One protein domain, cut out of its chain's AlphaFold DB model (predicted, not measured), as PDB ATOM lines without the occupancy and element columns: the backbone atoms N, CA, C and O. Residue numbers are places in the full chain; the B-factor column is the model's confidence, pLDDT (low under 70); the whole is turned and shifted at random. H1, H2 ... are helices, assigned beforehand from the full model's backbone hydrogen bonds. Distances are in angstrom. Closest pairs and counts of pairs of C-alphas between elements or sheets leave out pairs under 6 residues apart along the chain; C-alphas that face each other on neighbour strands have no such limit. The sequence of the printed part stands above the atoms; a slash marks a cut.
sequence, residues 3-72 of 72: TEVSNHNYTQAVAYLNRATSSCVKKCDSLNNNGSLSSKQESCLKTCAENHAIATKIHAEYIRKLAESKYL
ATOM      1  N   THR A   3     228.622 222.208 293.412       49.59
ATOM      2  CA  THR A   3     227.902 221.015 292.956       49.59
ATOM      3  C   THR A   3     226.454 220.991 293.456       49.59
ATOM      4  O   THR A   3     225.561 220.540 292.740       49.59
ATOM      5  N   GLU A   4     226.186 221.532 294.649       46.75
ATOM      6  CA  GLU A   4     224.836 221.577 295.232       46.75
ATOM      7  C   GLU A   4     223.938 222.634 294.577       46.75
ATOM      8  O   GLU A   4     222.772 222.353 294.304       46.75
ATOM      9  N   VAL A   5     224.479 223.811 294.234       51.62
ATOM     10  CA  VAL A   5     223.736 224.862 293.508       51.62
ATOM     11  C   VAL A   5     223.361 224.386 292.100       51.62
ATOM     12  O   VAL A   5     222.240 224.614 291.643       51.62
ATOM     13  N   SER A   6     224.265 223.655 291.439       57.75
ATOM     14  CA  SER A   6     224.009 223.043 290.129       57.75
ATOM     15  C   SER A   6     222.889 221.995 290.193       57.75
ATOM     16  O   SER A   6     221.920 222.075 289.437       57.75
ATOM     17  N   ASN A   7     222.942 221.076 291.166       58.47
ATOM     18  CA  ASN A   7     221.912 220.047 291.347       58.47
ATOM     19  C   ASN A   7     220.554 220.619 291.780       58.47
ATOM     20  O   ASN A   7     219.511 220.123 291.350       58.47
ATOM     21  N   HIS A   8     220.537 221.671 292.600       61.59
ATOM     22  CA  HIS A   8     219.300 222.307 293.047       61.59
ATOM     23  C   HIS A   8     218.578 223.023 291.896       61.59
ATOM     24  O   HIS A   8     217.374 222.837 291.701       61.59
ATOM     25  N   ASN A   9     219.319 223.774 291.078       66.81
ATOM     26  CA  ASN A   9     218.776 224.430 289.885       66.81
ATOM     27  C   ASN A   9     218.309 223.408 288.841       66.81
ATOM     28  O   ASN A   9     217.237 223.566 288.255       66.81
ATOM     29  N   TYR A  10     219.064 222.321 288.664       71.62
ATOM     30  CA  TYR A  10     218.681 221.217 287.785       71.62
ATOM     31  C   TYR A  10     217.372 220.555 288.241       71.62
ATOM     32  O   TYR A  10     216.458 220.353 287.444       71.62
ATOM     33  N   THR A  11     217.231 220.301 289.544       75.56
ATOM     34  CA  THR A  11     216.026 219.691 290.125       75.56
ATOM     35  C   THR A  11     214.787 220.570 289.932       75.56
ATOM     36  O   THR A  11     213.721 220.072 289.565       75.56
ATOM     37  N   GLN A  12     214.916 221.888 290.116       80.06
ATOM     38  CA  GLN A  12     213.818 222.833 289.882       80.06
ATOM     39  C   GLN A  12     213.424 222.918 288.402       80.06
ATOM     40  O   GLN A  12     212.233 222.920 288.084       80.06
ATOM     41  N   ALA A  13     214.406 222.932 287.496       76.69
ATOM     42  CA  ALA A  13     214.159 222.930 286.057       76.69
ATOM     43  C   ALA A  13     213.416 221.659 285.617       76.69
ATOM     44  O   ALA A  13     212.416 221.744 284.904       76.69
ATOM     45  N   VAL A  14     213.836 220.488 286.102       82.69
ATOM     46  CA  VAL A  14     213.159 219.209 285.831       82.69
ATOM     47  C   VAL A  14     211.727 219.213 286.371       82.69
ATOM     48  O   VAL A  14     210.798 218.815 285.667       82.69
ATOM     49  N   ALA A  15     211.510 219.713 287.590       84.38
ATOM     50  CA  ALA A  15     210.169 219.824 288.162       84.38
ATOM     51  C   ALA A  15     209.260 220.751 287.334       84.38
ATOM     52  O   ALA A  15     208.085 220.435 287.126       84.38
ATOM     53  N   TYR A  16     209.793 221.868 286.833       86.56
ATOM     54  CA  TYR A  16     209.066 222.764 285.936       86.56
ATOM     55  C   TYR A  16     208.718 222.076 284.612       86.56
ATOM     56  O   TYR A  16     207.555 222.098 284.204       86.56
ATOM     57  N   LEU A  17     209.695 221.422 283.974       85.88
ATOM     58  CA  LEU A  17     209.499 220.701 282.715       85.88
ATOM     59  C   LEU A  17     208.411 219.632 282.855       85.88
ATOM     60  O   LEU A  17     207.479 219.616 282.061       85.88
ATOM     61  N   ASN A  18     208.441 218.829 283.921       89.31
ATOM     62  CA  ASN A  18     207.414 217.815 284.181       89.31
ATOM     63  C   ASN A  18     206.004 218.416 284.314       89.31
ATOM     64  O   ASN A  18     205.032 217.861 283.795       89.31
ATOM     65  N   ARG A  19     205.872 219.571 284.983       90.25
ATOM     66  CA  ARG A  19     204.588 220.284 285.099       90.25
ATOM     67  C   ARG A  19     204.121 220.827 283.751       90.25
ATOM     68  O   ARG A  19     202.947 220.666 283.421       90.25
ATOM     69  N   ALA A  20     205.021 221.436 282.980       89.94
ATOM     70  CA  ALA A  20     204.724 221.948 281.645       89.94
ATOM     71  C   ALA A  20     204.280 220.812 280.711       89.94
ATOM     72  O   ALA A  20     203.234 220.915 280.076       89.94
ATOM     73  N   THR A  21     204.991 219.683 280.717       89.38
ATOM     74  CA  THR A  21     204.618 218.478 279.968       89.38
ATOM     75  C   THR A  21     203.237 217.973 280.373       89.38
ATOM     76  O   THR A  21     202.388 217.781 279.506       89.38
ATOM     77  N   SER A  22     202.959 217.815 281.672       90.06
ATOM     78  CA  SER A  22     201.641 217.359 282.144       90.06
ATOM     79  C   SER A  22     200.511 218.314 281.736       90.06
ATOM     80  O   SER A  22     199.447 217.868 281.310       90.06
ATOM     81  N   SER A  23     200.750 219.625 281.824       91.31
ATOM     82  CA  SER A  23     199.816 220.667 281.387       91.31
ATOM     83  C   SER A  23     199.532 220.579 279.885       91.31
ATOM     84  O   SER A  23     198.373 220.522 279.473       91.31
ATOM     85  N   CYS A  24     200.582 220.490 279.064       91.88
ATOM     86  CA  CYS A  24     200.455 220.413 277.612       91.88
ATOM     87  C   CYS A  24     199.763 219.134 277.151       91.88
ATOM     88  O   CYS A  24     198.882 219.196 276.298       91.88
ATOM     89  N   VAL A  25     200.091 217.995 277.760       88.94
ATOM     90  CA  VAL A  25     199.426 216.719 277.474       88.94
ATOM     91  C   VAL A  25     197.939 216.779 277.826       88.94
ATOM     92  O   VAL A  25     197.113 216.352 277.029       88.94
ATOM     93  N   LYS A  26     197.565 217.357 278.975       88.81
ATOM     94  CA  LYS A  26     196.146 217.544 279.335       88.81
ATOM     95  C   LYS A  26     195.418 218.483 278.371       88.81
ATOM     96  O   LYS A  26     194.246 218.267 278.087       88.81
ATOM     97  N   LYS A  27     196.096 219.531 277.895       88.31
ATOM     98  CA  LYS A  27     195.520 220.548 277.006       88.31
ATOM     99  C   LYS A  27     195.324 220.054 275.570       88.31
ATOM    100  O   LYS A  27     194.379 220.483 274.916       88.31
ATOM    101  N   CYS A  28     196.211 219.196 275.078       88.25
ATOM    102  CA  CYS A  28     196.258 218.758 273.682       88.25
ATOM    103  C   CYS A  28     195.572 217.403 273.424       88.25
ATOM    104  O   CYS A  28     195.922 216.728 272.461       88.25
ATOM    105  N   ASP A  29     194.584 217.052 274.250       77.12
ATOM    106  CA  ASP A  29     193.890 215.758 274.354       77.12
ATOM    107  C   ASP A  29     194.675 214.627 275.034       77.12
ATOM    108  O   ASP A  29     195.857 214.382 274.783       77.12
ATOM    109  N   SER A  30     193.950 213.912 275.907       64.50
ATOM    110  CA  SER A  30     194.422 212.788 276.711       64.50
ATOM    111  C   SER A  30     195.016 211.708 275.818       64.50
ATOM    112  O   SER A  30     194.284 211.102 275.036       64.50
ATOM    113  N   LEU A  31     196.331 211.512 275.958       60.56
ATOM    114  CA  LEU A  31     197.166 210.462 275.367       60.56
ATOM    115  C   LEU A  31     196.326 209.327 274.771       60.56
ATOM    116  O   LEU A  31     195.863 208.443 275.490       60.56
ATOM    117  N   ASN A  32     196.102 209.374 273.455       57.06
ATOM    118  CA  ASN A  32     195.497 208.255 272.749       57.06
ATOM    119  C   ASN A  32     196.361 207.022 273.045       57.06
ATOM    120  O   ASN A  32     197.545 207.003 272.711       57.06
ATOM    121  N   ASN A  33     195.766 205.995 273.652       56.94
ATOM    122  CA  ASN A  33     196.431 204.746 274.051       56.94
ATOM    123  C   ASN A  33     196.977 203.915 272.864       56.94
ATOM    124  O   ASN A  33     197.447 202.801 273.059       56.94
ATOM    125  N   ASN A  34     196.950 204.455 271.641       61.62
ATOM    126  CA  ASN A  34     197.343 203.777 270.406       61.62
ATOM    127  C   ASN A  34     198.798 204.067 269.982       61.62
ATOM    128  O   ASN A  34     199.185 203.757 268.859       61.62
ATOM    129  N   GLY A  35     199.611 204.662 270.862       67.56
ATOM    130  CA  GLY A  35     201.068 204.750 270.693       67.56
ATOM    131  C   GLY A  35     201.576 205.772 269.667       67.56
ATOM    132  O   GLY A  35     202.783 205.855 269.457       67.56
ATOM    133  N   SER A  36     200.710 206.567 269.030       79.75
ATOM    134  CA  SER A  36     201.127 207.630 268.102       79.75
ATOM    135  C   SER A  36     200.278 208.889 268.230       79.75
ATOM    136  O   SER A  36     199.065 208.831 268.435       79.75
ATOM    137  N   LEU A  37     200.946 210.035 268.105       81.56
ATOM    138  CA  LEU A  37     200.322 211.352 268.077       81.56
ATOM    139  C   LEU A  37     199.774 211.631 266.674       81.56
ATOM    140  O   LEU A  37     200.424 211.349 265.672       81.56
ATOM    141  N   SER A  38     198.584 212.219 266.591       86.38
ATOM    142  CA  SER A  38     198.123 212.832 265.341       86.38
ATOM    143  C   SER A  38     198.884 214.131 265.066       86.38
ATOM    144  O   SER A  38     199.311 214.816 265.996       86.38
ATOM    145  N   SER A  39     198.959 214.558 263.803       87.88
ATOM    146  CA  SER A  39     199.617 215.823 263.427       87.88
ATOM    147  C   SER A  39     199.023 217.048 264.141       87.88
ATOM    148  O   SER A  39     199.725 218.016 264.435       87.88
ATOM    149  N   LYS A  40     197.724 217.011 264.477       87.38
ATOM    150  CA  LYS A  40     197.066 218.060 265.272       87.38
ATOM    151  C   LYS A  40     197.574 218.074 266.718       87.38
ATOM    152  O   LYS A  40     197.793 219.150 267.271       87.38
ATOM    153  N   GLN A  41     197.779 216.900 267.314       87.12
ATOM    154  CA  GLN A  41     198.330 216.767 268.664       87.12
ATOM    155  C   GLN A  41     199.801 217.181 268.707       87.12
ATOM    156  O   GLN A  41     200.179 217.933 269.599       87.12
ATOM    157  N   GLU A  42     200.608 216.776 267.724       89.12
ATOM    158  CA  GLU A  42     202.005 217.216 267.606       89.12
ATOM    159  C   GLU A  42     202.111 218.740 267.517       89.12
ATOM    160  O   GLU A  42     202.852 219.361 268.280       89.12
ATOM    161  N   SER A  43     201.316 219.355 266.635       92.31
ATOM    162  CA  SER A  43     201.270 220.811 266.486       92.31
ATOM    163  C   SER A  43     200.843 221.500 267.788       92.31
ATOM    164  O   SER A  43     201.510 222.424 268.254       92.31
ATOM    165  N   CYS A  44     199.797 220.993 268.449       91.94
ATOM    166  CA  CYS A  44     199.344 221.524 269.733       91.94
ATOM    167  C   CYS A  44     200.425 221.433 270.819       91.94
ATOM    168  O   CYS A  44     200.670 222.415 271.523       91.94
ATOM    169  N   LEU A  45     201.092 220.280 270.951       91.19
ATOM    170  CA  LEU A  45     202.150 220.065 271.940       91.19
ATOM    171  C   LEU A  45     203.334 221.000 271.690       91.19
ATOM    172  O   LEU A  45     203.833 221.608 272.638       91.19
ATOM    173  N   LYS A  46     203.735 221.172 270.425       92.69
ATOM    174  CA  LYS A  46     204.800 222.098 270.035       92.69
ATOM    175  C   LYS A  46     204.460 223.536 270.434       92.69
ATOM    176  O   LYS A  46     205.218 224.159 271.172       92.69
ATOM    177  N   THR A  47     203.286 224.028 270.041       95.12
ATOM    178  CA  THR A  47     202.832 225.379 270.407       95.12
ATOM    179  C   THR A  47     202.674 225.543 271.921       95.12
ATOM    180  O   THR A  47     202.965 226.601 272.478       95.12
ATOM    181  N   CYS A  48     202.225 224.507 272.631       94.31
ATOM    182  CA  CYS A  48     202.118 224.553 274.085       94.31
ATOM    183  C   CYS A  48     203.491 224.676 274.763       94.31
ATOM    184  O   CYS A  48     203.653 225.503 275.665       94.31
ATOM    185  N   ALA A  49     204.484 223.913 274.302       91.69
ATOM    186  CA  ALA A  49     205.852 223.990 274.803       91.69
ATOM    187  C   ALA A  49     206.474 225.375 274.552       91.69
ATOM    188  O   ALA A  49     207.047 225.966 275.469       91.69
ATOM    189  N   GLU A  50     206.298 225.930 273.349       94.06
ATOM    190  CA  GLU A  50     206.757 227.281 272.995       94.06
ATOM    191  C   GLU A  50     206.146 228.348 273.919       94.06
ATOM    192  O   GLU A  50     206.862 229.192 274.463       94.06
ATOM    193  N   ASN A  51     204.840 228.265 274.189       94.38
ATOM    194  CA  ASN A  51     204.161 229.187 275.101       94.38
ATOM    195  C   ASN A  51     204.693 229.103 276.539       94.38
ATOM    196  O   ASN A  51     204.885 230.136 277.182       94.38
ATOM    197  N   HIS A  52     204.962 227.898 277.050       93.25
ATOM    198  CA  HIS A  52     205.559 227.722 278.378       93.25
ATOM    199  C   HIS A  52     206.972 228.323 278.461       93.25
ATOM    200  O   HIS A  52     207.305 228.983 279.450       93.25
ATOM    201  N   ALA A  53     207.787 228.153 277.416       89.56
ATOM    202  CA  ALA A  53     209.121 228.747 277.349       89.56
ATOM    203  C   ALA A  53     209.059 230.285 277.348       89.56
ATOM    204  O   ALA A  53     209.761 230.938 278.125       89.56
ATOM    205  N   ILE A  54     208.169 230.867 276.537       93.69
ATOM    206  CA  ILE A  54     207.959 232.320 276.474       93.69
ATOM    207  C   ILE A  54     207.477 232.858 277.825       93.69
ATOM    208  O   ILE A  54     208.049 233.819 278.339       93.69
ATOM    209  N   ALA A  55     206.472 232.224 278.435       91.31
ATOM    210  CA  ALA A  55     205.941 232.641 279.731       91.31
ATOM    211  C   ALA A  55     207.018 232.614 280.828       91.31
ATOM    212  O   ALA A  55     207.110 233.542 281.630       91.31
ATOM    213  N   THR A  56     207.875 231.587 280.829       89.12
ATOM    214  CA  THR A  56     209.002 231.482 281.770       89.12
ATOM    215  C   THR A  56     209.983 232.631 281.592       89.12
ATOM    216  O   THR A  56     210.382 233.255 282.574       89.12
ATOM    217  N   LYS A  57     210.334 232.955 280.343       90.81
ATOM    218  CA  LYS A  57     211.231 234.071 280.036       90.81
ATOM    219  C   LYS A  57     210.648 235.406 280.507       90.81
ATOM    220  O   LYS A  57     211.332 236.152 281.201       90.81
ATOM    221  N   ILE A  58     209.379 235.674 280.193       92.88
ATOM    222  CA  ILE A  58     208.683 236.900 280.616       92.88
ATOM    223  C   ILE A  58     208.651 237.004 282.146       92.88
ATOM    224  O   ILE A  58     208.912 238.071 282.702       92.88
ATOM    225  N   HIS A  59     208.365 235.902 282.842       89.69
ATOM    226  CA  HIS A  59     208.322 235.887 284.301       89.69
ATOM    227  C   HIS A  59     209.698 236.161 284.926       89.69
ATOM    228  O   HIS A  59     209.801 236.967 285.851       89.69
ATOM    229  N   ALA A  60     210.760 235.551 284.391       90.19
ATOM    230  CA  ALA A  60     212.127 235.801 284.838       90.19
ATOM    231  C   ALA A  60     212.538 237.270 284.628       90.19
ATOM    232  O   ALA A  60     213.094 237.900 285.529       90.19
ATOM    233  N   GLU A  61     212.209 237.847 283.469       94.25
ATOM    234  CA  GLU A  61     212.456 239.264 283.186       94.25
ATOM    235  C   GLU A  61     211.680 240.192 284.129       94.25
ATOM    236  O   GLU A  61     212.233 241.192 284.592       94.25
ATOM    237  N   TYR A  62     210.423 239.862 284.444       94.00
ATOM    238  CA  TYR A  62     209.610 240.618 285.396       94.00
ATOM    239  C   TYR A  62     210.225 240.611 286.800       94.00
ATOM    240  O   TYR A  62     210.372 241.674 287.400       94.00
ATOM    241  N   ILE A  63     210.632 239.441 287.305       92.00
ATOM    242  CA  ILE A  63     211.271 239.326 288.624       92.00
ATOM    243  C   ILE A  63     212.563 240.143 288.668       92.00
ATOM    244  O   ILE A  63     212.778 240.879 289.629       92.00
ATOM    245  N   ARG A  64     213.394 240.069 287.617       93.31
ATOM    246  CA  ARG A  64     214.629 240.860 287.528       93.31
ATOM    247  C   ARG A  64     214.339 242.359 287.607       93.31
ATOM    248  O   ARG A  64     214.921 243.042 288.442       93.31
ATOM    249  N   LYS A  65     213.405 242.860 286.791       93.56
ATOM    250  CA  LYS A  65     213.016 244.282 286.794       93.56
ATOM    251  C   LYS A  65     212.434 244.723 288.137       93.56
ATOM    252  O   LYS A  65     212.715 245.826 288.591       93.56
ATOM    253  N   LEU A  66     211.634 243.872 288.781       93.31
ATOM    254  CA  LEU A  66     211.074 244.157 290.099       93.31
ATOM    255  C   LEU A  66     212.175 244.264 291.161       93.31
ATOM    256  O   LEU A  66     212.131 245.178 291.981       93.31
ATOM    257  N   ALA A  67     213.159 243.363 291.132       92.50
ATOM    258  CA  ALA A  67     214.310 243.414 292.026       92.50
ATOM    259  C   ALA A  67     215.127 244.698 291.808       92.50
ATOM    260  O   ALA A  67     215.414 245.401 292.772       92.50
ATOM    261  N   GLU A  68     215.405 245.054 290.553       92.25
ATOM    262  CA  GLU A  68     216.081 246.310 290.199       92.25
ATOM    263  C   GLU A  68     215.305 247.528 290.709       92.25
ATOM    264  O   GLU A  68     215.890 248.394 291.334       92.25
ATOM    265  N   SER A  69     213.979 247.571 290.546       91.38
ATOM    266  CA  SER A  69     213.167 248.717 290.990       91.38
ATOM    267  C   SER A  69     213.049 248.895 292.509       91.38
ATOM    268  O   SER A  69     212.616 249.949 292.965       91.38
ATOM    269  N   LYS A  70     213.322 247.842 293.288       82.69
ATOM    270  CA  LYS A  70     213.135 247.836 294.747       82.69
ATOM    271  C   LYS A  70     214.441 247.940 295.526       82.69
ATOM    272  O   LYS A  70     214.394 248.284 296.704       82.69
ATOM    273  N   TYR A  71     215.559 247.576 294.905       69.81
ATOM    274  CA  TYR A  71     216.845 247.415 295.582       69.81
ATOM    275  C   TYR A  71     218.006 248.154 294.893       69.81
ATOM    276  O   TYR A  71     219.135 248.054 295.373       69.81
ATOM    277  N   LEU A  72     217.742 248.896 293.810       55.03
ATOM    278  CA  LEU A  72     218.611 249.935 293.242       55.03
ATOM    279  C   LEU A  72     217.883 251.283 293.303       55.03
ATOM    280  O   LEU A  72     218.588 252.301 293.461       55.03
TER     281      LEU A  72
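Overview. This is residues 3 to 72 of the 72 residues of the protein "Tim10/DDP family zinc finger protein" of Tetrahymena thermophila (strain SB210) (UniProt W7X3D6). Two long helices, H1 and H2, open as a lopsided V, joined by a long loop at its narrow end. H1 meets H2 near its own last residues, at residues 45 to 52 of H2, and from there the free arms, residues 3 to 15 and residues 57 to 72, stick out away from each other. The printed part has 70 residues, with two named helices in the order H1, H2 and no named strand; its class is all helix. It is only just loose, close to extended, with a radius of gyration of the C-alphas of 16.5 A, and it is flat, spanning 55 by 28 by 14 A.

Arrangement. Start with H1, residues 3 to 27, and go on to H2, residues 39 to 71. They touch, and the closest C-alphas are those of Cys 24 and Cys 48, 5.7 A apart. H1 touches H2 with residues 20 to 25 alone, and H2 touches H1 with residues 45 to 52 alone. Their lines stand at a steep tilt of 46 degrees, and they run opposite ways. In both H1 and H2, every O i to N i+4 pair is within hydrogen-bond range.

Along the chain. Find C-alpha 3 at (227.902, 221.015, 292.956); from there H1 runs 36.1 A to C-alpha 27 at (195.520, 220.548, 277.006). Go on to C-alpha 39 at (199.617, 215.823, 263.427), where H2 begins; it runs 48.3 A to C-alpha 71 at (216.845, 247.415, 295.582).

Size, cuts and confidence. The two C-alphas farthest apart are those of Asn 34 and Leu 72, 55.7 A. The printed part has no cut, and the link from H1 to H2, 11 residues, is long. In the B-factor column, look for pLDDT under 70 at residues 3 to 9, 30 to 35 and 71 to 72; the mean of the printed part is 82.4.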